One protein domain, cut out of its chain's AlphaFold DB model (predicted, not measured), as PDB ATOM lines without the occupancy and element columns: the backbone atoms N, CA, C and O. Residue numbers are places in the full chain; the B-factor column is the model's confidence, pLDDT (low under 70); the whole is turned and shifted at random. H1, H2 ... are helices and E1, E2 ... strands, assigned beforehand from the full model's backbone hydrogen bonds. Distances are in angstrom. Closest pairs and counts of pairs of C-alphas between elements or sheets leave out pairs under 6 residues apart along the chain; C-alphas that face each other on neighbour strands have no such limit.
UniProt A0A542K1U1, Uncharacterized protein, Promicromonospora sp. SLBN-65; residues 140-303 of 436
ATOM      1  N   ASP A 140     119.921 217.099 183.199       89.12
ATOM      2  CA  ASP A 140     120.741 217.899 184.125       89.12
ATOM      3  C   ASP A 140     122.115 217.245 184.336       89.12
ATOM      4  O   ASP A 140     122.485 216.774 185.414       89.12
ATOM      5  N   VAL A 141     122.866 217.172 183.240       93.00
ATOM      6  CA  VAL A 141     124.213 216.608 183.201       93.00
ATOM      7  C   VAL A 141     125.230 217.741 183.172       93.00
ATOM      8  O   VAL A 141     125.081 218.704 182.422       93.00
ATOM      9  N   VAL A 142     126.292 217.604 183.970       94.38
ATOM     10  CA  VAL A 142     127.464 218.479 183.861       94.38
ATOM     11  C   VAL A 142     128.258 218.069 182.635       94.38
ATOM     12  O   VAL A 142     128.801 216.965 182.574       94.38
ATOM     13  N   LEU A 143     128.338 218.975 181.676       95.69
ATOM     14  CA  LEU A 143     129.176 218.828 180.502       95.69
ATOM     15  C   LEU A 143     130.630 219.139 180.858       95.69
ATOM     16  O   LEU A 143     130.893 220.038 181.653       95.69
ATOM     17  N   GLN A 144     131.578 218.410 180.277       96.06
ATOM     18  CA  GLN A 144     133.001 218.546 180.585       96.06
ATOM     19  C   GLN A 144     133.764 218.914 179.316       96.06
ATOM     20  O   GLN A 144     133.801 218.129 178.371       96.06
ATOM     21  N   ALA A 145     134.353 220.111 179.301       94.50
ATOM     22  CA  ALA A 145     135.174 220.563 178.187       94.50
ATOM     23  C   ALA A 145     136.459 219.730 178.066       94.50
ATOM     24  O   ALA A 145     136.958 219.179 179.054       94.50
ATOM     25  N   ASP A 146     137.023 219.669 176.859       90.50
ATOM     26  CA  ASP A 146     138.250 218.915 176.599       90.50
ATOM     27  C   ASP A 146     139.395 219.369 177.517       90.50
ATOM     28  O   ASP A 146     139.781 220.539 177.538       90.50
ATOM     29  N   GLY A 147     139.955 218.419 178.270       90.44
ATOM     30  CA  GLY A 147     141.052 218.670 179.209       90.44
ATOM     31  C   GLY A 147     140.641 219.300 180.543       90.44
ATOM     32  O   GLY A 147     141.531 219.632 181.321       90.44
ATOM     33  N   ALA A 148     139.343 219.458 180.815       93.69
ATOM     34  CA  ALA A 148     138.855 219.877 182.126       93.69
ATOM     35  C   ALA A 148     138.915 218.724 183.141       93.69
ATOM     36  O   ALA A 148     138.685 217.568 182.781       93.69
ATOM     37  N   ASP A 149     139.148 219.039 184.412       93.88
ATOM     38  CA  ASP A 149     139.134 218.103 185.540       93.88
ATOM     39  C   ASP A 149     137.866 218.267 186.389       93.88
ATOM     40  O   ASP A 149     137.178 219.279 186.328       93.88
ATOM     41  N   THR A 150     137.544 217.300 187.257       90.38
ATOM     42  CA  THR A 150     136.352 217.382 188.131       90.38
ATOM     43  C   THR A 150     136.379 218.540 189.131       90.38
ATOM     44  O   THR A 150     135.331 218.882 189.670       90.38
ATOM     45  N   GLY A 151     137.559 219.102 189.409       92.50
ATOM     46  CA  GLY A 151     137.742 220.242 190.313       92.50
ATOM     47  C   GLY A 151     137.674 221.610 189.630       92.50
ATOM     48  O   GLY A 151     137.770 222.620 190.324       92.50
ATOM     49  N   ASP A 152     137.536 221.650 188.305       95.94
ATOM     50  CA  ASP A 152     137.434 222.903 187.562       95.94
ATOM     51  C   ASP A 152     136.084 223.607 187.797       95.94
ATOM     52  O   ASP A 152     135.080 222.949 188.099       95.94
ATOM     53  N   PRO A 153     136.035 224.944 187.645       95.50
ATOM     54  CA  PRO A 153     134.803 225.707 187.808       95.50
ATOM     55  C   PRO A 153     133.731 225.323 186.777       95.50
ATOM     56  O   PRO A 153     134.022 224.946 185.639       95.50
ATOM     57  N   GLU A 154     132.466 225.453 187.186       96.31
ATOM     58  CA  GLU A 154     131.305 225.301 186.307       96.31
ATOM     59  C   GLU A 154     130.894 226.662 185.734       96.31
ATOM     60  O   GLU A 154     130.866 227.676 186.431       96.31
ATOM     61  N   PHE A 155     130.547 226.676 184.453       94.75
ATOM     62  CA  PHE A 155     130.078 227.839 183.717       94.75
ATOM     63  C   PHE A 155     128.683 227.582 183.165       94.75
ATOM     64  O   PHE A 155     128.348 226.465 182.769       94.75
ATOM     65  N   HIS A 156     127.885 228.639 183.086       94.06
ATOM     66  CA  HIS A 156     126.662 228.664 182.297       94.06
ATOM     67  C   HIS A 156     126.965 229.404 181.001       94.06
ATOM     68  O   HIS A 156     127.397 230.557 181.029       94.06
ATOM     69  N   VAL A 157     126.760 228.734 179.869       92.75
ATOM     70  CA  VAL A 157     126.917 229.322 178.538       92.75
ATOM     71  C   VAL A 157     125.560 229.410 177.853       92.75
ATOM     72  O   VAL A 157     124.810 228.438 177.814       92.75
ATOM     73  N   VAL A 158     125.252 230.570 177.284       90.75
ATOM     74  CA  VAL A 158     124.048 230.811 176.490       90.75
ATOM     75  C   VAL A 158     124.452 231.332 175.123       90.75
ATOM     76  O   VAL A 158     125.252 232.255 175.000       90.75
ATOM     77  N   ILE A 159     123.888 230.743 174.077       89.69
ATOM     78  CA  ILE A 159     124.212 231.041 172.688       89.69
ATOM     79  C   ILE A 159     122.916 231.340 171.948       89.69
ATOM     80  O   ILE A 159     121.962 230.571 171.995       89.69
ATOM     81  N   LEU A 160     122.876 232.448 171.221       86.06
ATOM     82  CA  LEU A 160     121.762 232.754 170.338       86.06
ATOM     83  C   LEU A 160     121.998 232.157 168.961       86.06
ATOM     84  O   LEU A 160     123.022 232.415 168.319       86.06
ATOM     85  N   ALA A 161     120.994 231.428 168.494       86.12
ATOM     86  CA  ALA A 161     120.907 230.912 167.148       86.12
ATOM     87  C   ALA A 161     119.779 231.605 166.375       86.12
ATOM     88  O   ALA A 161     118.692 231.862 166.892       86.12
ATOM     89  N   GLU A 162     120.030 231.882 165.104       81.75
ATOM     90  CA  GLU A 162     119.022 232.286 164.135       81.75
ATOM     91  C   GLU A 162     118.678 231.141 163.190       81.75
ATOM     92  O   GLU A 162     119.470 230.220 162.976       81.75
ATOM     93  N   HIS A 163     117.505 231.269 162.567       74.69
ATOM     94  CA  HIS A 163     116.933 230.331 161.594       74.69
ATOM     95  C   HIS A 163     116.616 228.969 162.189       74.69
ATOM     96  O   HIS A 163     116.436 227.968 161.505       74.69
ATOM     97  N   VAL A 164     116.463 228.991 163.504       78.81
ATOM     98  CA  VAL A 164     115.918 227.914 164.298       78.81
ATOM     99  C   VAL A 164     114.472 228.279 164.556       78.81
ATOM    100  O   VAL A 164     114.159 229.130 165.384       78.81
ATOM    101  N   LEU A 165     113.592 227.677 163.774       79.50
ATOM    102  CA  LEU A 165     112.164 227.753 163.996       79.50
ATOM    103  C   LEU A 165     111.777 226.480 164.745       79.50
ATOM    104  O   LEU A 165     111.773 225.419 164.147       79.50
ATOM    105  N   LEU A 166     111.513 226.565 166.044       73.88
ATOM    106  CA  LEU A 166     111.053 225.429 166.853       73.88
ATOM    107  C   LEU A 166     109.704 225.774 167.457       73.88
ATOM    108  O   LEU A 166     109.535 226.896 167.916       73.88
ATOM    109  N   SER A 167     108.739 224.858 167.455       69.81
ATOM    110  CA  SER A 167     107.445 225.114 168.104       69.81
ATOM    111  C   SER A 167     107.484 224.859 169.614       69.81
ATOM    112  O   SER A 167     106.734 225.483 170.365       69.81
ATOM    113  N   THR A 168     108.402 224.001 170.053       73.31
ATOM    114  CA  THR A 168     108.634 223.618 171.447       73.31
ATOM    115  C   THR A 168     110.117 223.726 171.790       73.31
ATOM    116  O   THR A 168     110.964 223.852 170.905       73.31
ATOM    117  N   GLU A 169     110.447 223.701 173.080       82.00
ATOM    118  CA  GLU A 169     111.835 223.499 173.496       82.00
ATOM    119  C   GLU A 169     112.336 222.146 172.978       82.00
ATOM    120  O   GLU A 169     111.602 221.162 172.992       82.00
ATOM    121  N   ALA A 170     113.573 222.113 172.494       86.19
ATOM    122  CA  ALA A 170     114.283 220.885 172.173       86.19
ATOM    123  C   ALA A 170     115.456 220.730 173.142       86.19
ATOM    124  O   ALA A 170     116.037 221.720 173.576       86.19
ATOM    125  N   ARG A 171     115.840 219.502 173.490       89.25
ATOM    126  CA  ARG A 171     116.935 219.266 174.442       89.25
ATOM    127  C   ARG A 171     117.693 217.976 174.163       89.25
ATOM    128  O   ARG A 171     117.131 217.000 173.672       89.25
ATOM    129  N   VAL A 172     118.970 217.975 174.520       92.06
ATOM    130  CA  VAL A 172     119.841 216.795 174.636       92.06
ATOM    131  C   VAL A 172     120.536 216.850 176.006       92.06
ATOM    132  O   VAL A 172     120.448 217.885 176.669       92.06
ATOM    133  N   PRO A 173     121.178 215.774 176.499       93.38
ATOM    134  CA  PRO A 173     121.841 215.807 177.804       93.38
ATOM    135  C   PRO A 173     122.760 217.029 177.971       93.38
ATOM    136  O   PRO A 173     123.690 217.209 177.190       93.38
ATOM    137  N   GLY A 174     122.467 217.884 178.957       92.94
ATOM    138  CA  GLY A 174     123.225 219.101 179.265       92.94
ATOM    139  C   GLY A 174     123.012 220.306 178.332       92.94
ATOM    140  O   GLY A 174     123.616 221.348 178.581       92.94
ATOM    141  N   ILE A 175     122.183 220.211 177.281       94.94
ATOM    142  CA  ILE A 175     121.966 221.295 176.301       94.94
ATOM    143  C   ILE A 175     120.473 221.472 176.012       94.94
ATOM    144  O   ILE A 175     119.786 220.538 175.597       94.94
ATOM    145  N   PHE A 176     119.987 222.701 176.149       91.81
ATOM    146  CA  PHE A 176     118.596 223.091 175.919       91.81
ATOM    147  C   PHE A 176     118.526 224.074 174.752       91.81
ATOM    148  O   PHE A 176     119.375 224.948 174.638       91.81
ATOM    149  N   VAL A 177     117.536 223.944 173.876       90.81
ATOM    150  CA  VAL A 177     117.301 224.808 172.715       90.81
ATOM    151  C   VAL A 177     115.877 225.341 172.796       90.81
ATOM    152  O   VAL A 177     114.917 224.691 172.382       90.81
ATOM    153  N   THR A 178     115.735 226.542 173.338       87.19
ATOM    154  CA  THR A 178     114.440 227.154 173.623       87.19
ATOM    155  C   THR A 178     114.059 228.129 172.505       87.19
ATOM    156  O   THR A 178     114.827 229.056 172.220       87.19
ATOM    157  N   PRO A 179     112.891 227.983 171.853       81.25
ATOM    158  CA  PRO A 179     112.444 228.947 170.854       81.25
ATOM    159  C   PRO A 179     112.203 230.329 171.469       81.25
ATOM    160  O   PRO A 179     111.660 230.459 172.565       81.25
ATOM    161  N   LEU A 180     112.543 231.379 170.723       76.50
ATOM    162  CA  LEU A 180     112.267 232.776 171.074       76.50
ATOM    163  C   LEU A 180     111.045 233.313 170.311       76.50
ATOM    164  O   LEU A 180     111.003 234.468 169.901       76.50
ATOM    165  N   ASN A 181     110.045 232.457 170.091       60.72
ATOM    166  CA  ASN A 181     108.885 232.751 169.242       60.72
ATOM    167  C   ASN A 181     107.809 233.608 169.922       60.72
ATOM    168  O   ASN A 181     106.790 233.905 169.293       60.72
ATOM    169  N   ASP A 182     107.989 233.958 171.196       50.62
ATOM    170  CA  ASP A 182     106.969 234.677 171.944       50.62
ATOM    171  C   ASP A 182     106.818 236.115 171.419       50.62
ATOM    172  O   ASP A 182     107.719 236.951 171.514       50.62
ATOM    173  N   GLN A 183     105.644 236.396 170.852       44.84
ATOM    174  CA  GLN A 183     105.275 237.718 170.353       44.84
ATOM    175  C   GLN A 183     105.075 238.747 171.474       44.84
ATOM    176  O   GLN A 183     105.024 239.944 171.176       44.84
ATOM    177  N   SER A 184     105.000 238.316 172.741       38.69
ATOM    178  CA  SER A 184     104.945 239.209 173.906       38.69
ATOM    179  C   SER A 184     106.247 240.006 174.095       38.69
ATOM    180  O   SER A 184     106.223 241.129 174.597       38.69
ATOM    181  N   ILE A 185     107.368 239.496 173.567       41.53
ATOM    182  CA  ILE A 185     108.667 240.178 173.506       41.53
ATOM    183  C   ILE A 185     108.806 240.884 172.148       41.53
ATOM    184  O   ILE A 185     109.783 240.754 171.412       41.53
ATOM    185  N   ARG A 186     107.791 241.666 171.776       39.25
ATOM    186  CA  ARG A 186     107.977 242.788 170.850       39.25
ATOM    187  C   ARG A 186     107.906 244.064 171.672       39.25
ATOM    188  O   ARG A 186     106.826 244.561 171.978       39.25
ATOM    189  N   PRO A 187     109.079 244.635 171.962       41.03
ATOM    190  CA  PRO A 187     109.564 245.641 171.027       41.03
ATOM    191  C   PRO A 187     111.056 245.478 170.720       41.03
ATOM    192  O   PRO A 187     111.843 245.370 171.643       41.03
ATOM    193  N   ARG A 188     111.423 245.535 169.426       42.50
ATOM    194  CA  ARG A 188     112.730 245.993 168.886       42.50
ATOM    195  C   ARG A 188     113.898 246.010 169.893       42.50
ATOM    196  O   ARG A 188     114.449 247.076 170.160       42.50
ATOM    197  N   LEU A 189     114.267 244.860 170.441       40.72
ATOM    198  CA  LEU A 189     115.358 244.769 171.399       40.72
ATOM    199  C   LEU A 189     116.437 243.863 170.841       40.72
ATOM    200  O   LEU A 189     116.179 242.851 170.191       40.72
ATOM    201  N   ASP A 190     117.651 244.361 171.014       54.81
ATOM    202  CA  ASP A 190     118.874 243.848 170.448       54.81
ATOM    203  C   ASP A 190     119.096 242.403 170.895       54.81
ATOM    204  O   ASP A 190     118.906 242.057 172.056       54.81
ATOM    205  N   ALA A 191     119.529 241.557 169.968       51.19
ATOM    206  CA  ALA A 191     119.737 240.126 170.175       51.19
ATOM    207  C   ALA A 191     120.556 239.794 171.446       51.19
ATOM    208  O   ALA A 191     120.286 238.813 172.132       51.19
ATOM    209  N   THR A 192     121.527 240.643 171.795       50.59
ATOM    210  CA  THR A 192     122.323 240.523 173.023       50.59
ATOM    211  C   THR A 192     121.575 240.996 174.262       50.59
ATOM    212  O   THR A 192     121.695 240.350 175.292       50.59
ATOM    213  N   SER A 193     120.771 242.059 174.171       51.91
ATOM    214  CA  SER A 193     119.871 242.458 175.257       51.91
ATOM    215  C   SER A 193     118.869 241.352 175.552       51.91
ATOM    216  O   SER A 193     118.712 241.019 176.706       51.91
ATOM    217  N   SER A 194     118.306 240.664 174.557       53.72
ATOM    218  CA  SER A 194     117.412 239.524 174.815       53.72
ATOM    219  C   SER A 194     118.113 238.327 175.479       53.72
ATOM    220  O   SER A 194     117.524 237.696 176.351       53.72
ATOM    221  N   ILE A 195     119.367 238.023 175.114       60.53
ATOM    222  CA  ILE A 195     120.174 236.992 175.799       60.53
ATOM    223  C   ILE A 195     120.493 237.422 177.232       60.53
ATOM    224  O   ILE A 195     120.365 236.620 178.149       60.53
ATOM    225  N   LEU A 196     120.912 238.674 177.428       59.66
ATOM    226  CA  LEU A 196     121.291 239.219 178.731       59.66
ATOM    227  C   LEU A 196     120.083 239.427 179.646       59.66
ATOM    228  O   LEU A 196     120.201 239.165 180.831       59.66
ATOM    229  N   ASP A 197     118.936 239.833 179.111       57.69
ATOM    230  CA  ASP A 197     117.665 239.979 179.821       57.69
ATOM    231  C   ASP A 197     117.140 238.606 180.236       57.69
ATOM    232  O   ASP A 197     116.590 238.458 181.321       57.69
ATOM    233  N   ARG A 198     117.349 237.574 179.411       57.06
ATOM    234  CA  ARG A 198     116.963 236.205 179.756       57.06
ATOM    235  C   ARG A 198     117.934 235.548 180.729       57.06
ATOM    236  O   ARG A 198     117.483 234.924 181.674       57.06
ATOM    237  N   LEU A 199     119.237 235.781 180.589       55.56
ATOM    238  CA  LEU A 199     120.232 235.483 181.623       55.56
ATOM    239  C   LEU A 199     119.931 236.240 182.933       55.56
ATOM    240  O   LEU A 199     120.092 235.696 184.024       55.56
ATOM    241  N   ALA A 200     119.432 237.473 182.842       54.31
ATOM    242  CA  ALA A 200     118.993 238.262 183.986       54.31
ATOM    243  C   ALA A 200     117.721 237.699 184.637       54.31
ATOM    244  O   ALA A 200     117.646 237.644 185.861       54.31
ATOM    245  N   LEU A 201     116.752 237.248 183.835       52.62
ATOM    246  CA  LEU A 201     115.487 236.659 184.288       52.62
ATOM    247  C   LEU A 201     115.652 235.236 184.838       52.62
ATOM    248  O   LEU A 201     115.046 234.910 185.853       52.62
ATOM    249  N   GLU A 202     116.454 234.394 184.187       51.66
ATOM    250  CA  GLU A 202     116.660 232.993 184.573       51.66
ATOM    251  C   GLU A 202     117.701 232.853 185.695       51.66
ATOM    252  O   GLU A 202     117.646 231.881 186.445       51.66
ATOM    253  N   VAL A 203     118.632 233.811 185.844       47.91
ATOM    254  CA  VAL A 203     119.801 233.651 186.734       47.91
ATOM    255  C   VAL A 203     120.153 234.890 187.578       47.91
ATOM    256  O   VAL A 203     121.161 234.899 188.281       47.91
ATOM    257  N   GLY A 204     119.322 235.940 187.571       39.19
ATOM    258  CA  GLY A 204     119.467 237.093 188.477       39.19
ATOM    259  C   GLY A 204     120.634 238.034 188.150       39.19
ATOM    260  O   GLY A 204     121.241 238.613 189.049       39.19
ATOM    261  N   MET A 205     120.978 238.179 186.871       44.09
ATOM    262  CA  MET A 205     122.133 238.956 186.401       44.09
ATOM    263  C   MET A 205     121.844 240.456 186.198       44.09
ATOM    264  O   MET A 205     120.791 240.852 185.709       44.09
ATOM    265  N   THR A 206     122.829 241.312 186.493       38.41
ATOM    266  CA  THR A 206     122.846 242.742 186.119       38.41
ATOM    267  C   THR A 206     123.721 242.957 184.884       38.41
ATOM    268  O   THR A 206     124.943 242.835 184.957       38.41
ATOM    269  N   ALA A 207     123.105 243.281 183.745       40.69
ATOM    270  CA  ALA A 207     123.800 243.497 182.476       40.69
ATOM    271  C   ALA A 207     124.558 244.847 182.434       40.69
ATOM    272  O   ALA A 207     123.972 245.886 182.755       40.69
ATOM    273  N   PRO A 208     125.830 244.893 181.990       34.62
ATOM    274  CA  PRO A 208     126.498 246.143 181.639       34.62
ATOM    275  C   PRO A 208     126.078 246.624 180.234       34.62
ATOM    276  O   PRO A 208     126.092 245.852 179.285       34.62
ATOM    277  N   GLY A 209     125.741 247.916 180.140       37.25
ATOM    278  CA  GLY A 209     125.579 248.794 178.962       37.25
ATOM    279  C   GLY A 209     125.474 248.232 177.526       37.25
ATOM    280  O   GLY A 209     126.395 247.617 177.004       37.25
ATOM    281  N   ASN A 210     124.382 248.636 176.862       37.03
ATOM    282  CA  ASN A 210     123.943 248.438 175.470       37.03
ATOM    283  C   ASN A 210     125.015 248.111 174.405       37.03
ATOM    284  O   ASN A 210     125.798 248.976 173.999       37.03
ATOM    285  N   ILE A 211     124.913 246.908 173.829       38.81
ATOM    286  CA  ILE A 211     125.517 246.523 172.546       38.81
ATOM    287  C   ILE A 211     124.367 246.278 171.554       38.81
ATOM    288  O   ILE A 211     123.541 245.394 171.762       38.81
ATOM    289  N   TYR A 212     124.298 247.094 170.498       40.53
ATOM    290  CA  TYR A 212     123.151 247.168 169.581       40.53
ATOM    291  C   TYR A 212     123.250 246.167 168.415       40.53
ATOM    292  O   TYR A 212     124.286 246.110 167.749       40.53
ATOM    293  N   PHE A 213     122.159 245.465 168.081       46.09
ATOM    294  CA  PHE A 213     122.075 244.575 166.917       46.09
ATOM    295  C   PHE A 213     120.686 244.579 166.248       46.09
ATOM    296  O   PHE A 213     119.710 244.038 166.761       46.09
ATOM    297  N   ASN A 214     120.626 245.077 165.008       42.16
ATOM    298  CA  ASN A 214     119.426 245.039 164.166       42.16
ATOM    299  C   ASN A 214     119.182 243.632 163.575       42.16
ATOM    300  O   ASN A 214     119.704 243.306 162.505       42.16
ATOM    301  N   HIS A 215     118.348 242.823 164.235       49.78
ATOM    302  CA  HIS A 215     117.883 241.511 163.757       49.78
ATOM    303  C   HIS A 215     116.357 241.495 163.608       49.78
ATOM    304  O   HIS A 215     115.636 240.928 164.421       49.78
ATOM    305  N   MET A 216     115.834 242.158 162.577       46.53
ATOM    306  CA  MET A 216     114.393 242.149 162.314       46.53
ATOM    307  C   MET A 216     114.022 240.976 161.385       46.53
ATOM    308  O   MET A 216     114.598 240.839 160.306       46.53
ATOM    309  N   ASN A 217     113.031 240.173 161.802       55.12
ATOM    310  CA  ASN A 217     112.300 239.140 161.034       55.12
ATOM    311  C   ASN A 217     112.925 237.739 160.884       55.12
ATOM    312  O   ASN A 217     112.679 237.081 159.874       55.12
ATOM    313  N   ARG A 218     113.706 237.245 161.849       67.19
ATOM    314  CA  ARG A 218     114.254 235.876 161.787       67.19
ATOM    315  C   ARG A 218     113.762 235.049 162.964       67.19
ATOM    316  O   ARG A 218     113.692 235.566 164.073       67.19
ATOM    317  N   HIS A 219     113.427 233.786 162.715       75.81
ATOM    318  CA  HIS A 219     113.158 232.836 163.791       75.81
ATOM    319  C   HIS A 219     114.438 232.625 164.593       75.81
ATOM    320  O   HIS A 219     115.518 232.499 164.010       75.81
ATOM    321  N   GLN A 220     114.324 232.661 165.913       79.62
ATOM    322  CA  GLN A 220     115.454 232.633 166.825       79.62
ATOM    323  C   GLN A 220     115.220 231.572 167.888       79.62
ATOM    324  O   GLN A 220     114.089 231.347 168.321       79.62
ATOM    325  N   ALA A 221     116.307 230.957 168.329       84.75
ATOM    326  CA  ALA A 221     116.311 230.083 169.484       84.75
ATOM    327  C   ALA A 221     117.529 230.377 170.351       84.75
ATOM    328  O   ALA A 221     118.583 230.799 169.869       84.75
ATOM    329  N   MET A 222     117.371 230.138 171.641       88.31
ATOM    330  CA  MET A 222     118.429 230.219 172.625       88.31
ATOM    331  C   MET A 222     118.931 228.811 172.917       88.31
ATOM    332  O   MET A 222     118.152 227.955 173.318       88.31
ATOM    333  N   VAL A 223     120.224 228.577 172.727       92.44
ATOM    334  CA  VAL A 223     120.905 227.358 173.152       92.44
ATOM    335  C   VAL A 223     121.532 227.615 174.520       92.44
ATOM    336  O   VAL A 223     122.407 228.465 174.646       92.44
ATOM    337  N   SER A 224     121.078 226.907 175.547       93.06
ATOM    338  CA  SER A 224     121.537 227.034 176.929       93.06
ATOM    339  C   SER A 224     122.286 225.773 177.348       93.06
ATOM    340  O   SER A 224     121.765 224.664 177.235       93.06
ATOM    341  N   LEU A 225     123.513 225.951 177.832       95.94
ATOM    342  CA  LEU A 225     124.354 224.923 178.431       95.94
ATOM    343  C   LEU A 225     124.573 225.323 179.898       95.94
ATOM    344  O   LEU A 225     125.510 226.069 180.204       95.94
ATOM    345  N   PRO A 226     123.679 224.908 180.814       92.19
ATOM    346  CA  PRO A 226     123.620 225.458 182.168       92.19
ATOM    347  C   PRO A 226     124.803 225.066 183.057       92.19
ATOM    348  O   PRO A 226     125.014 225.698 184.097       92.19
ATOM    349  N   ARG A 227     125.523 223.994 182.701       94.88
ATOM    350  CA  ARG A 227     126.594 223.400 183.508       94.88
ATOM    351  C   ARG A 227     127.706 222.864 182.609       94.88
ATOM    352  O   ARG A 227     127.672 221.710 182.192       94.88
ATOM    353  N   VAL A 228     128.685 223.713 182.311       96.62
ATOM    354  CA  VAL A 228     129.884 223.382 181.528       96.62
ATOM    355  C   VAL A 228     131.112 223.527 182.413       96.62
ATOM    356  O   VAL A 228     131.441 224.628 182.839       96.62
ATOM    357  N   ARG A 229     131.814 222.431 182.685       97.31
ATOM    358  CA  ARG A 229     133.056 222.438 183.455       97.31
ATOM    359  C   ARG A 229     134.252 222.683 182.541       97.31
ATOM    360  O   ARG A 229     134.418 221.969 181.551       97.31
ATOM    361  N   ALA A 230     135.074 223.678 182.868       96.62
ATOM    362  CA  ALA A 230     136.271 224.022 182.100       96.62
ATOM    363  C   ALA A 230     137.306 224.770 182.951       96.62
ATOM    364  O   ALA A 230     136.958 225.400 183.942       96.62
ATOM    365  N   GLY A 231     138.570 224.813 182.523       93.56
ATOM    366  CA  GLY A 231     139.607 225.580 183.233       93.56
ATOM    367  C   GLY A 231     139.431 227.110 183.180       93.56
ATOM    368  O   GLY A 231     140.095 227.840 183.911       93.56
ATOM    369  N   SER A 232     138.562 227.625 182.301       93.38
ATOM    370  CA  SER A 232     138.231 229.052 182.184       93.38
ATOM    371  C   SER A 232     136.897 229.277 181.460       93.38
ATOM    372  O   SER A 232     136.490 228.445 180.640       93.38
ATOM    373  N   GLY A 233     136.267 230.441 181.657       88.12
ATOM    374  CA  GLY A 233     135.035 230.791 180.945       88.12
ATOM    375  C   GLY A 233     135.227 230.892 179.431       88.12
ATOM    376  O   GLY A 233     134.376 230.458 178.660       88.12
ATOM    377  N   SER A 234     136.401 231.349 178.978       86.94
ATOM    378  CA  SER A 234     136.729 231.373 177.545       86.94
ATOM    379  C   SER A 234     136.818 229.968 176.945       86.94
ATOM    380  O   SER A 234     136.299 229.748 175.853       86.94
ATOM    381  N   SER A 235     137.444 229.004 177.633       90.31
ATOM    382  CA  SER A 235     137.456 227.606 177.171       90.31
ATOM    383  C   SER A 235     136.060 226.983 177.194       90.31
ATOM    384  O   SER A 235     135.702 226.304 176.234       90.31
ATOM    385  N   ALA A 236     135.251 227.273 178.224       94.12
ATOM    386  CA  ALA A 236     133.863 226.819 178.291       94.12
ATOM    387  C   ALA A 236     133.046 227.349 177.108       94.12
ATOM    388  O   ALA A 236     132.342 226.585 176.462       94.12
ATOM    389  N   ALA A 237     133.181 228.638 176.780       88.88
ATOM    390  CA  ALA A 237     132.455 229.267 175.684       88.88
ATOM    391  C   ALA A 237     132.828 228.689 174.312       88.88
ATOM    392  O   ALA A 237     131.934 228.398 173.522       88.88
ATOM    393  N   HIS A 238     134.122 228.499 174.024       89.19
ATOM    394  CA  HIS A 238     134.559 227.900 172.755       89.19
ATOM    395  C   HIS A 238     134.040 226.470 172.603       89.19
ATOM    396  O   HIS A 238     133.456 226.141 171.575       89.19
ATOM    397  N   TRP A 239     134.194 225.653 173.645       94.75
ATOM    398  CA  TRP A 239     133.715 224.276 173.639       94.75
ATOM    399  C   TRP A 239     132.186 224.206 173.499       94.75
ATOM    400  O   TRP A 239     131.662 223.494 172.647       94.75
ATOM    401  N   ALA A 240     131.457 225.035 174.249       95.19
ATOM    402  CA  ALA A 240     130.002 225.124 174.176       95.19
ATOM    403  C   ALA A 240     129.494 225.588 172.801       95.19
ATOM    404  O   ALA A 240     128.436 225.142 172.365       95.19
ATOM    405  N   ILE A 241     130.225 226.463 172.099       91.56
ATOM    406  CA  ILE A 241     129.904 226.851 170.717       91.56
ATOM    407  C   ILE A 241     129.982 225.647 169.780       91.56
ATOM    408  O   ILE A 241     129.117 225.502 168.912       91.56
ATOM    409  N   ASP A 242     130.998 224.801 169.936       90.75
ATOM    410  CA  ASP A 242     131.153 223.605 169.115       90.75
ATOM    411  C   ASP A 242     130.042 222.587 169.406       90.75
ATOM    412  O   ASP A 242     129.421 222.086 168.466       90.75
ATOM    413  N   GLU A 243     129.699 222.361 170.675       93.94
ATOM    414  CA  GLU A 243     128.584 221.480 171.049       93.94
ATOM    415  C   GLU A 243     127.223 222.018 170.595       93.94
ATOM    416  O   GLU A 243     126.431 221.297 169.985       93.94
ATOM    417  N   ALA A 244     126.962 223.312 170.796       92.62
ATOM    418  CA  ALA A 244     125.756 223.958 170.291       92.62
ATOM    419  C   ALA A 244     125.651 223.824 168.770       92.62
ATOM    420  O   ALA A 244     124.573 223.542 168.246       92.62
ATOM    421  N   ARG A 245     126.768 223.977 168.047       90.69
ATOM    422  CA  ARG A 245     126.803 223.783 166.597       90.69
ATOM    423  C   ARG A 245     126.443 222.354 166.219       90.69
ATOM    424  O   ARG A 245     125.630 222.190 165.321       90.69
ATOM    425  N   ARG A 246     126.972 221.343 166.911       89.44
ATOM    426  CA  ARG A 246     126.610 219.941 166.653       89.44
ATOM    427  C   ARG A 246     125.104 219.705 166.866       89.44
ATOM    428  O   ARG A 246     124.480 219.034 166.049       89.44
ATOM    429  N   VAL A 247     124.500 220.255 167.930       91.88
ATOM    430  CA  VAL A 247     123.061 220.048 168.217       91.88
ATOM    431  C   VAL A 247     122.224 220.700 167.127       91.88
ATOM    432  O   VAL A 247     121.300 220.101 166.575       91.88
ATOM    433  N   LEU A 248     122.586 221.931 166.777       90.12
ATOM    434  CA  LEU A 248     121.947 222.672 165.705       90.12
ATOM    435  C   LEU A 248     122.163 222.035 164.336       90.12
ATOM    436  O   LEU A 248     121.280 222.127 163.493       90.12
ATOM    437  N   ASP A 249     123.289 221.362 164.116       87.31
ATOM    438  CA  ASP A 249     123.558 220.643 162.881       87.31
ATOM    439  C   ASP A 249     122.575 219.475 162.703       87.31
ATOM    440  O   ASP A 249     122.039 219.277 161.610       87.31
ATOM    441  N   VAL A 250     122.270 218.751 163.787       87.38
ATOM    442  CA  VAL A 250     121.251 217.687 163.798       87.38
ATOM    443  C   VAL A 250     119.844 218.255 163.594       87.38
ATOM    444  O   VAL A 250     119.075 217.725 162.789       87.38
ATOM    445  N   ILE A 251     119.509 219.359 164.269       86.69
ATOM    446  CA  ILE A 251     118.237 220.065 164.046       86.69
ATOM    447  C   ILE A 251     118.137 220.508 162.581       86.69
ATOM    448  O   ILE A 251     117.111 220.307 161.937       86.69
ATOM    449  N   GLY A 252     119.214 221.063 162.033       83.75
ATOM    450  CA  GLY A 252     119.314 221.496 160.648       83.75
ATOM    451  C   GLY A 252     119.079 220.364 159.651       83.75
ATOM    452  O   GLY A 252     118.261 220.500 158.737       83.75
ATOM    453  N   LEU A 253     119.691 219.200 159.887       83.19
ATOM    454  CA  LEU A 253     119.494 218.001 159.073       83.19
ATOM    455  C   LEU A 253     118.016 217.614 158.965       83.19
ATOM    456  O   LEU A 253     117.520 217.395 157.858       83.19
ATOM    457  N   ASN A 254     117.313 217.561 160.098       78.62
ATOM    458  CA  ASN A 254     115.900 217.177 160.153       78.62
ATOM    459  C   ASN A 254     114.984 218.170 159.431       78.62
ATOM    460  O   ASN A 254     113.921 217.795 158.938       78.62
ATOM    461  N   ARG A 255     115.406 219.434 159.347       74.56
ATOM    462  CA  ARG A 255     114.622 220.522 158.754       74.56
ATOM    463  C   ARG A 255     115.023 220.863 157.325       74.56
ATOM    464  O   ARG A 255     114.310 221.613 156.667       74.56
ATOM    465  N   GLY A 256     116.133 220.305 156.847       71.88
ATOM    466  CA  GLY A 256     116.673 220.559 155.516       71.88
ATOM    467  C   GLY A 256     117.433 221.877 155.399       71.88
ATOM    468  O   GLY A 256     117.360 222.516 154.352       71.88
ATOM    469  N   ASP A 257     118.130 222.298 156.456       74.38
ATOM    470  CA  ASP A 257     118.633 223.661 156.569       74.38
ATOM    471  C   ASP A 257     119.766 223.859 157.598       74.38
ATOM    472  O   ASP A 257     120.108 222.932 158.312       74.38
ATOM    473  N   SER A 258     120.365 225.054 157.690       77.62
ATOM    474  CA  SER A 258     121.536 225.333 158.534       77.62
ATOM    475  C   SER A 258     121.295 226.464 159.540       77.62
ATOM    476  O   SER A 258     121.474 227.630 159.191       77.62
ATOM    477  N   PRO A 259     121.012 226.174 160.818       81.69
ATOM    478  CA  PRO A 259     121.021 227.200 161.856       81.69
ATOM    479  C   PRO A 259     122.320 228.017 161.883       81.69
ATOM    480  O   PRO A 259     123.400 227.511 161.569       81.69
ATOM    481  N   ALA A 260     122.226 229.279 162.298       82.25
ATOM    482  CA  ALA A 260     123.378 230.168 162.401       82.25
ATOM    483  C   ALA A 260     123.565 230.659 163.833       82.25
ATOM    484  O   ALA A 260     122.672 231.282 164.398       82.25
ATOM    485  N   LEU A 261     124.751 230.438 164.396       85.25
ATOM    486  CA  LEU A 261     125.128 231.011 165.685       85.25
ATOM    487  C   LEU A 261     125.447 232.501 165.520       85.25
ATOM    488  O   LEU A 261     126.193 232.874 164.616       85.25
ATOM    489  N   VAL A 262     124.882 233.345 166.381       80.12
ATOM    490  CA  VAL A 262     124.970 234.811 166.266       80.12
ATOM    491  C   VAL A 262     125.753 235.434 167.408       80.12
ATOM    492  O   VAL A 262     126.576 236.322 167.186       80.12
ATOM    493  N   ALA A 263     125.498 234.992 168.632       80.44
ATOM    494  CA  ALA A 263     126.124 235.552 169.817       80.44
ATOM    495  C   ALA A 263     126.238 234.488 170.902       80.44
ATOM    496  O   ALA A 263     125.449 233.548 170.932       80.44
ATOM    497  N   THR A 264     127.202 234.664 171.796       85.12
ATOM    498  CA  THR A 264     127.370 233.858 173.003       85.12
ATOM    499  C   THR A 264     127.568 234.771 174.205       85.12
ATOM    500  O   THR A 264     128.151 235.851 174.079       85.12
ATOM    501  N   ALA A 265     127.093 234.342 175.364       84.62
ATOM    502  CA  ALA A 265     127.370 234.926 176.662       84.62
ATOM    503  C   ALA A 265     127.660 233.792 177.645       84.62
ATOM    504  O   ALA A 265     127.054 232.724 177.566       84.62
ATOM    505  N   PHE A 266     128.599 234.009 178.556       88.06
ATOM    506  CA  PHE A 266     128.971 233.008 179.544       88.06
ATOM    507  C   PHE A 266     129.298 233.650 180.884       88.06
ATOM    508  O   PHE A 266     129.791 234.781 180.967       88.06
ATOM    509  N   GLY A 267     129.031 232.901 181.944       87.62
ATOM    510  CA  GLY A 267     129.364 233.297 183.299       87.62
ATOM    511  C   GLY A 267     129.740 232.107 184.161       87.62
ATOM    512  O   GLY A 267     129.322 230.979 183.894       87.62
ATOM    513  N   GLN A 268     130.539 232.361 185.191       91.81
ATOM    514  CA  GLN A 268     130.888 231.350 186.179       91.81
ATOM    515  C   GLN A 268     129.704 231.128 187.120       91.81
ATOM    516  O   GLN A 268     129.117 232.087 187.629       91.81
ATOM    517  N   ARG A 269     129.366 229.863 187.355       89.62
ATOM    518  CA  ARG A 269     128.306 229.433 188.261       89.62
ATOM    519  C   ARG A 269     128.871 229.223 189.666       89.62
ATOM    520  O   ARG A 269     129.864 228.518 189.843       89.62
ATOM    521  N   ALA A 270     128.237 229.832 190.660       88.00
ATOM    522  CA  ALA A 270     128.530 229.623 192.071       88.00
ATOM    523  C   ALA A 270     127.758 228.414 192.633       88.00
ATOM    524  O   ALA A 270     126.820 227.904 192.014       88.00
ATOM    525  N   GLU A 271     128.138 227.957 193.829       84.06
ATOM    526  CA  GLU A 271     127.504 226.810 194.502       84.06
ATOM    527  C   GLU A 271     126.019 227.042 194.824       84.06
ATOM    528  O   GLU A 271     125.233 226.097 194.836       84.06
ATOM    529  N   ASP A 272     125.617 228.297 195.044       81.00
ATOM    530  CA  ASP A 272     124.224 228.695 195.285       81.00
ATOM    531  C   ASP A 272     123.379 228.774 193.998       81.00
ATOM    532  O   ASP A 272     122.188 229.080 194.050       81.00
ATOM    533  N   GLY A 273     123.985 228.481 192.843       78.00
ATOM    534  CA  GLY A 273     123.349 228.521 191.531       78.00
ATOM    535  C   GLY A 273     123.355 229.893 190.862       78.00
ATOM    536  O   GLY A 273     122.905 229.985 189.720       78.00
ATOM    537  N   THR A 274     123.879 230.938 191.510       80.31
ATOM    538  CA  THR A 274     124.033 232.255 190.878       80.31
ATOM    539  C   THR A 274     125.109 232.217 189.795       80.31
ATOM    540  O   THR A 274     126.077 231.460 189.883       80.31
ATOM    541  N   VAL A 275     124.948 233.023 188.742       82.25
ATOM    542  CA  VAL A 275     125.915 233.109 187.638       82.25
ATOM    543  C   VAL A 275     126.458 234.527 187.540       82.25
ATOM    544  O   VAL A 275     125.711 235.493 187.400       82.25
ATOM    545  N   THR A 276     127.782 234.652 187.587       82.56
ATOM    546  CA  THR A 276     128.479 235.928 187.394       82.56
ATOM    547  C   THR A 276     128.937 236.037 185.946       82.56
ATOM    548  O   THR A 276     129.717 235.203 185.494       82.56
ATOM    549  N   LEU A 277     128.465 237.057 185.216       80.69
ATOM    550  CA  LEU A 277     128.859 237.278 183.819       80.69
ATOM    551  C   LEU A 277     130.374 237.465 183.717       80.69
ATOM    552  O   LEU A 277     130.923 238.374 184.337       80.69
ATOM    553  N   GLU A 278     131.026 236.670 182.876       81.94
ATOM    554  CA  GLU A 278     132.453 236.829 182.591       81.94
ATOM    555  C   GLU A 278     132.704 237.413 181.203       81.94
ATOM    556  O   GLU A 278     133.660 238.165 181.007       81.94
ATOM    557  N   GLY A 279     131.849 237.098 180.229       74.81
ATOM    558  CA  GLY A 279     132.043 237.580 178.873       74.81
ATOM    559  C   GLY A 279     130.865 237.345 177.943       74.81
ATOM    560  O   GLY A 279     129.960 236.554 178.205       74.81
ATOM    561  N   ALA A 280     130.902 238.057 176.822       75.81
ATOM    562  CA  ALA A 280     130.014 237.861 175.690       75.81
ATOM    563  C   ALA A 280     130.780 238.124 174.390       75.81
ATOM    564  O   ALA A 280     131.688 238.958 174.351       75.81
ATOM    565  N   ALA A 281     130.422 237.413 173.326       70.81
ATOM    566  CA  ALA A 281     131.047 237.549 172.019       70.81
ATOM    567  C   ALA A 281     130.016 237.451 170.892       70.81
ATOM    568  O   ALA A 281     128.973 236.808 171.021       70.81
ATOM    569  N   THR A 282     130.339 238.082 169.764       66.25
ATOM    570  CA  THR A 282     129.597 237.921 168.509       66.25
ATOM    571  C   THR A 282     130.242 236.829 167.670       66.25
ATOM    572  O   THR A 282     131.461 236.657 167.692       66.25
ATOM    573  N   LEU A 283     129.417 236.076 166.949       72.69
ATOM    574  CA  LEU A 283     129.845 234.978 166.093       72.69
ATOM    575  C   LEU A 283     129.613 235.369 164.628       72.69
ATOM    576  O   LEU A 283     128.571 235.923 164.269       72.69
ATOM    577  N   ASP A 284     130.618 235.131 163.781       56.38
ATOM    578  CA  ASP A 284     130.602 235.574 162.385       56.38
ATOM    579  C   ASP A 284     129.594 234.796 161.517       56.38
ATOM    580  O   ASP A 284     129.452 233.575 161.597       56.38
ATOM    581  N   ARG A 285     128.899 235.544 160.647       53.47
ATOM    582  CA  ARG A 285     127.688 235.142 159.901       53.47
ATOM    583  C   ARG A 285     127.963 234.447 158.561       53.47
ATOM    584  O   ARG A 285     128.760 234.968 157.785       53.47
ATOM    585  N   LYS A 286     127.119 233.464 158.186       44.56
ATOM    586  CA  LYS A 286     126.563 233.234 156.817       44.56
ATOM    587  C   LYS A 286     125.264 232.412 156.891       44.56
ATOM    588  O   LYS A 286     125.339 231.347 157.485       44.56
ATOM    589  N   TYR A 287     124.131 232.851 156.298       48.44
ATOM    590  CA  TYR A 287     122.911 232.012 156.161       48.44
ATOM    591  C   TYR A 287     121.740 232.572 155.265       48.44
ATOM    592  O   TYR A 287     121.695 233.790 155.053       48.44
ATOM    593  N   SER A 288     120.803 231.707 154.776       40.88
ATOM    594  CA  SER A 288     119.802 231.903 153.682       40.88
ATOM    595  C   SER A 288     118.277 231.523 153.832       40.88
ATOM    596  O   SER A 288     117.532 231.840 152.910       40.88
ATOM    597  N   GLY A 289     117.734 230.990 154.932       45.31
ATOM    598  CA  GLY A 289     116.289 230.969 155.330       45.31
ATOM    599  C   GLY A 289     115.573 229.591 155.386       45.31
ATOM    600  O   GLY A 289     115.751 228.793 154.472       45.31
ATOM    601  N   ASN A 290     114.706 229.348 156.398       54.59
ATOM    602  CA  ASN A 290     113.916 228.106 156.587       54.59
ATOM    603  C   ASN A 290     112.404 228.340 156.816       54.59
ATOM    604  O   ASN A 290     112.044 229.381 157.365       54.59
ATOM    605  N   MET A 291     111.521 227.388 156.440       51.91
ATOM    606  CA  MET A 291     110.045 227.592 156.409       51.91
ATOM    607  C   MET A 291     109.134 226.491 157.019       51.91
ATOM    608  O   MET A 291     107.918 226.613 156.892       51.91
ATOM    609  N   MET A 292     109.634 225.425 157.662       49.59
ATOM    610  CA  MET A 292     108.764 224.350 158.216       49.59
ATOM    611  C   MET A 292     108.815 224.267 159.752       49.59
ATOM    612  O   MET A 292     109.833 224.671 160.306       49.59
ATOM    613  N   THR A 293     107.744 223.768 160.408       49.31
ATOM    614  CA  THR A 293     107.531 223.532 161.872       49.31
ATOM    615  C   THR A 293     106.862 222.191 162.189       49.31
ATOM    616  O   THR A 293     106.182 221.621 161.338       49.31
ATOM    617  N   GLY A 294     107.015 221.716 163.433       54.16
ATOM    618  CA  GLY A 294     106.255 220.616 164.039       54.16
ATOM    619  C   GLY A 294     106.938 219.242 163.995       54.16
ATOM    620  O   GLY A 294     108.087 219.105 163.579       54.16
ATOM    621  N   GLY A 295     106.216 218.190 164.402       46.06
ATOM    622  CA  GLY A 295     106.751 216.818 164.488       46.06
ATOM    623  C   GLY A 295     107.259 216.243 163.157       46.06
ATOM    624  O   GLY A 295     108.237 215.503 163.140       46.06
ATOM    625  N   ILE A 296     106.672 216.655 162.026       47.16
ATOM    626  CA  ILE A 296     107.122 216.270 160.672       47.16
ATOM    627  C   ILE A 296     108.489 216.901 160.333       47.16
ATOM    628  O   ILE A 296     109.232 216.361 159.518       47.16
ATOM    629  N   ALA A 297     108.861 218.001 160.997       53.50
ATOM    630  CA  ALA A 297     110.161 218.663 160.869       53.50
ATOM    631  C   ALA A 297     111.236 218.088 161.822       53.50
ATOM    632  O   ALA A 297     112.281 218.711 162.022       53.50
ATOM    633  N   GLY A 298     110.977 216.924 162.437       56.16
ATOM    634  CA  GLY A 298     111.911 216.225 163.324       56.16
ATOM    635  C   GLY A 298     112.161 216.929 164.661       56.16
ATOM    636  O   GLY A 298     113.265 216.851 165.191       56.16
ATOM    637  N   GLU A 299     111.147 217.617 165.201       61.16
ATOM    638  CA  GLU A 299     111.198 218.297 166.512       61.16
ATOM    639  C   GLU A 299     111.114 217.339 167.719       61.16
ATOM    640  O   GLU A 299     111.182 217.790 168.855       61.16
ATOM    641  N   GLY A 300     110.983 216.023 167.514       67.19
ATOM    642  CA  GLY A 300     110.876 215.062 168.618       67.19
ATOM    643  C   GLY A 300     112.204 214.838 169.352       67.19
ATOM    644  O   GLY A 300     113.164 214.342 168.755       67.19
ATOM    645  N   VAL A 301     112.253 215.097 170.665       71.94
ATOM    646  CA  VAL A 301     113.482 214.959 171.475       71.94
ATOM    647  C   VAL A 301     114.062 213.553 171.454       71.94
ATOM    648  O   VAL A 301     115.272 213.400 171.347       71.94
ATOM    649  N   THR A 302     113.241 212.503 171.467       75.62
ATOM    650  CA  THR A 302     113.740 211.119 171.362       75.62
ATOM    651  C   THR A 302     114.525 210.882 170.069       75.62
ATOM    652  O   THR A 302     115.551 210.196 170.080       75.62
ATOM    653  N   GLN A 303     114.066 211.445 168.946       74.88
ATOM    654  CA  GLN A 303     114.782 211.358 167.674       74.88
ATOM    655  C   GLN A 303     116.059 212.200 167.717       74.88
ATOM    656  O   GLN A 303     117.116 211.699 167.332       74.88
TER     657      GLN A 303
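AT A GLANCE: This is residues 140 to 303 of the 436 residues of an uncharacterized protein of Promicromonospora sp. SLBN-65 (UniProt A0A542K1U1). What is the overall shape? A twisted sheet of six strands makes a slab through the middle, with the long helix H2 packed on one face and the shorter H1 over the other. Stretches with no named element, among them residues 204 to 219 and 283 to 303, lie away from the middle. What is it built of? The 164 printed residues, under half of them in named elements, run E1, E2, E3, H1, E4, H2, E5, E6; the class is mixed, and the sheet, all antiparallel, has the order E2, E3, E4, E1, E5, E6. How large is it? It is compact, with a radius of gyration of the C-alphas of 15.3 A, and spans 44 by 36 by 27 A.

IN THESE COORDINATES: Where does the first half run? After residues 140 to 153, E1 is residues 154 to 162, 26.3 A long, from C-alpha 154 at (131.305, 225.301, 186.307). E2 is residues 170 to 172, E3 175 to 179, and H1 191 to 203, 17.8 A long. What follows? E4 is residues 220 to 229, 26.3 A long, bending by 51 degrees at residue 226, and H2 is residues 233 to 255, 31.9 A long. E5, residues 260 to 269, is 26.3 A long, and E6, residues 275 to 282, is 20.1 A long, ending at C-alpha 282 at (129.597, 237.921, 168.509).

HOW THE PARTS SIT: How are the strands paired? N 158 and O 265 of E1 and E5 are 2.8 A apart, and N 223 and O 159 of E4 and E1 2.7 A, within hydrogen-bond range. So are N 176 and O 224 of E3 and E4, 2.9 A, N 177 and O 170 of the hairpin E2 and E3, 2.7 A, and N 266 and O 279 of the hairpin E5 and E6, 2.9 A. Where are the helices? H1 is over E1 and E5 at a height over the sheet of 8.4 A; H2 is on the opposite face, where the closest C-alphas of H2 and E1, Ala 237 and Val 157, are 6.2 A apart. In both, every O i to N i+4 pair is within hydrogen-bond range. What arrangement results? Three layers, helices on both faces of a sheet; E4, H2 and E5 form a split strand-helix-strand unit, two same-way strands with E1 between them, with a right-handed crossover.

THE WHOLE: How far does it reach? The two C-alphas farthest apart, those of Gly 151 and Met 291, are 44.4 A apart. Is it continuous? The printed part has no cut; the links E3 to H1 and H1 to E4 are long. Where is confidence low? The pLDDT is under 70 at residues 167, 181 to 218, 282 and 284 to 300.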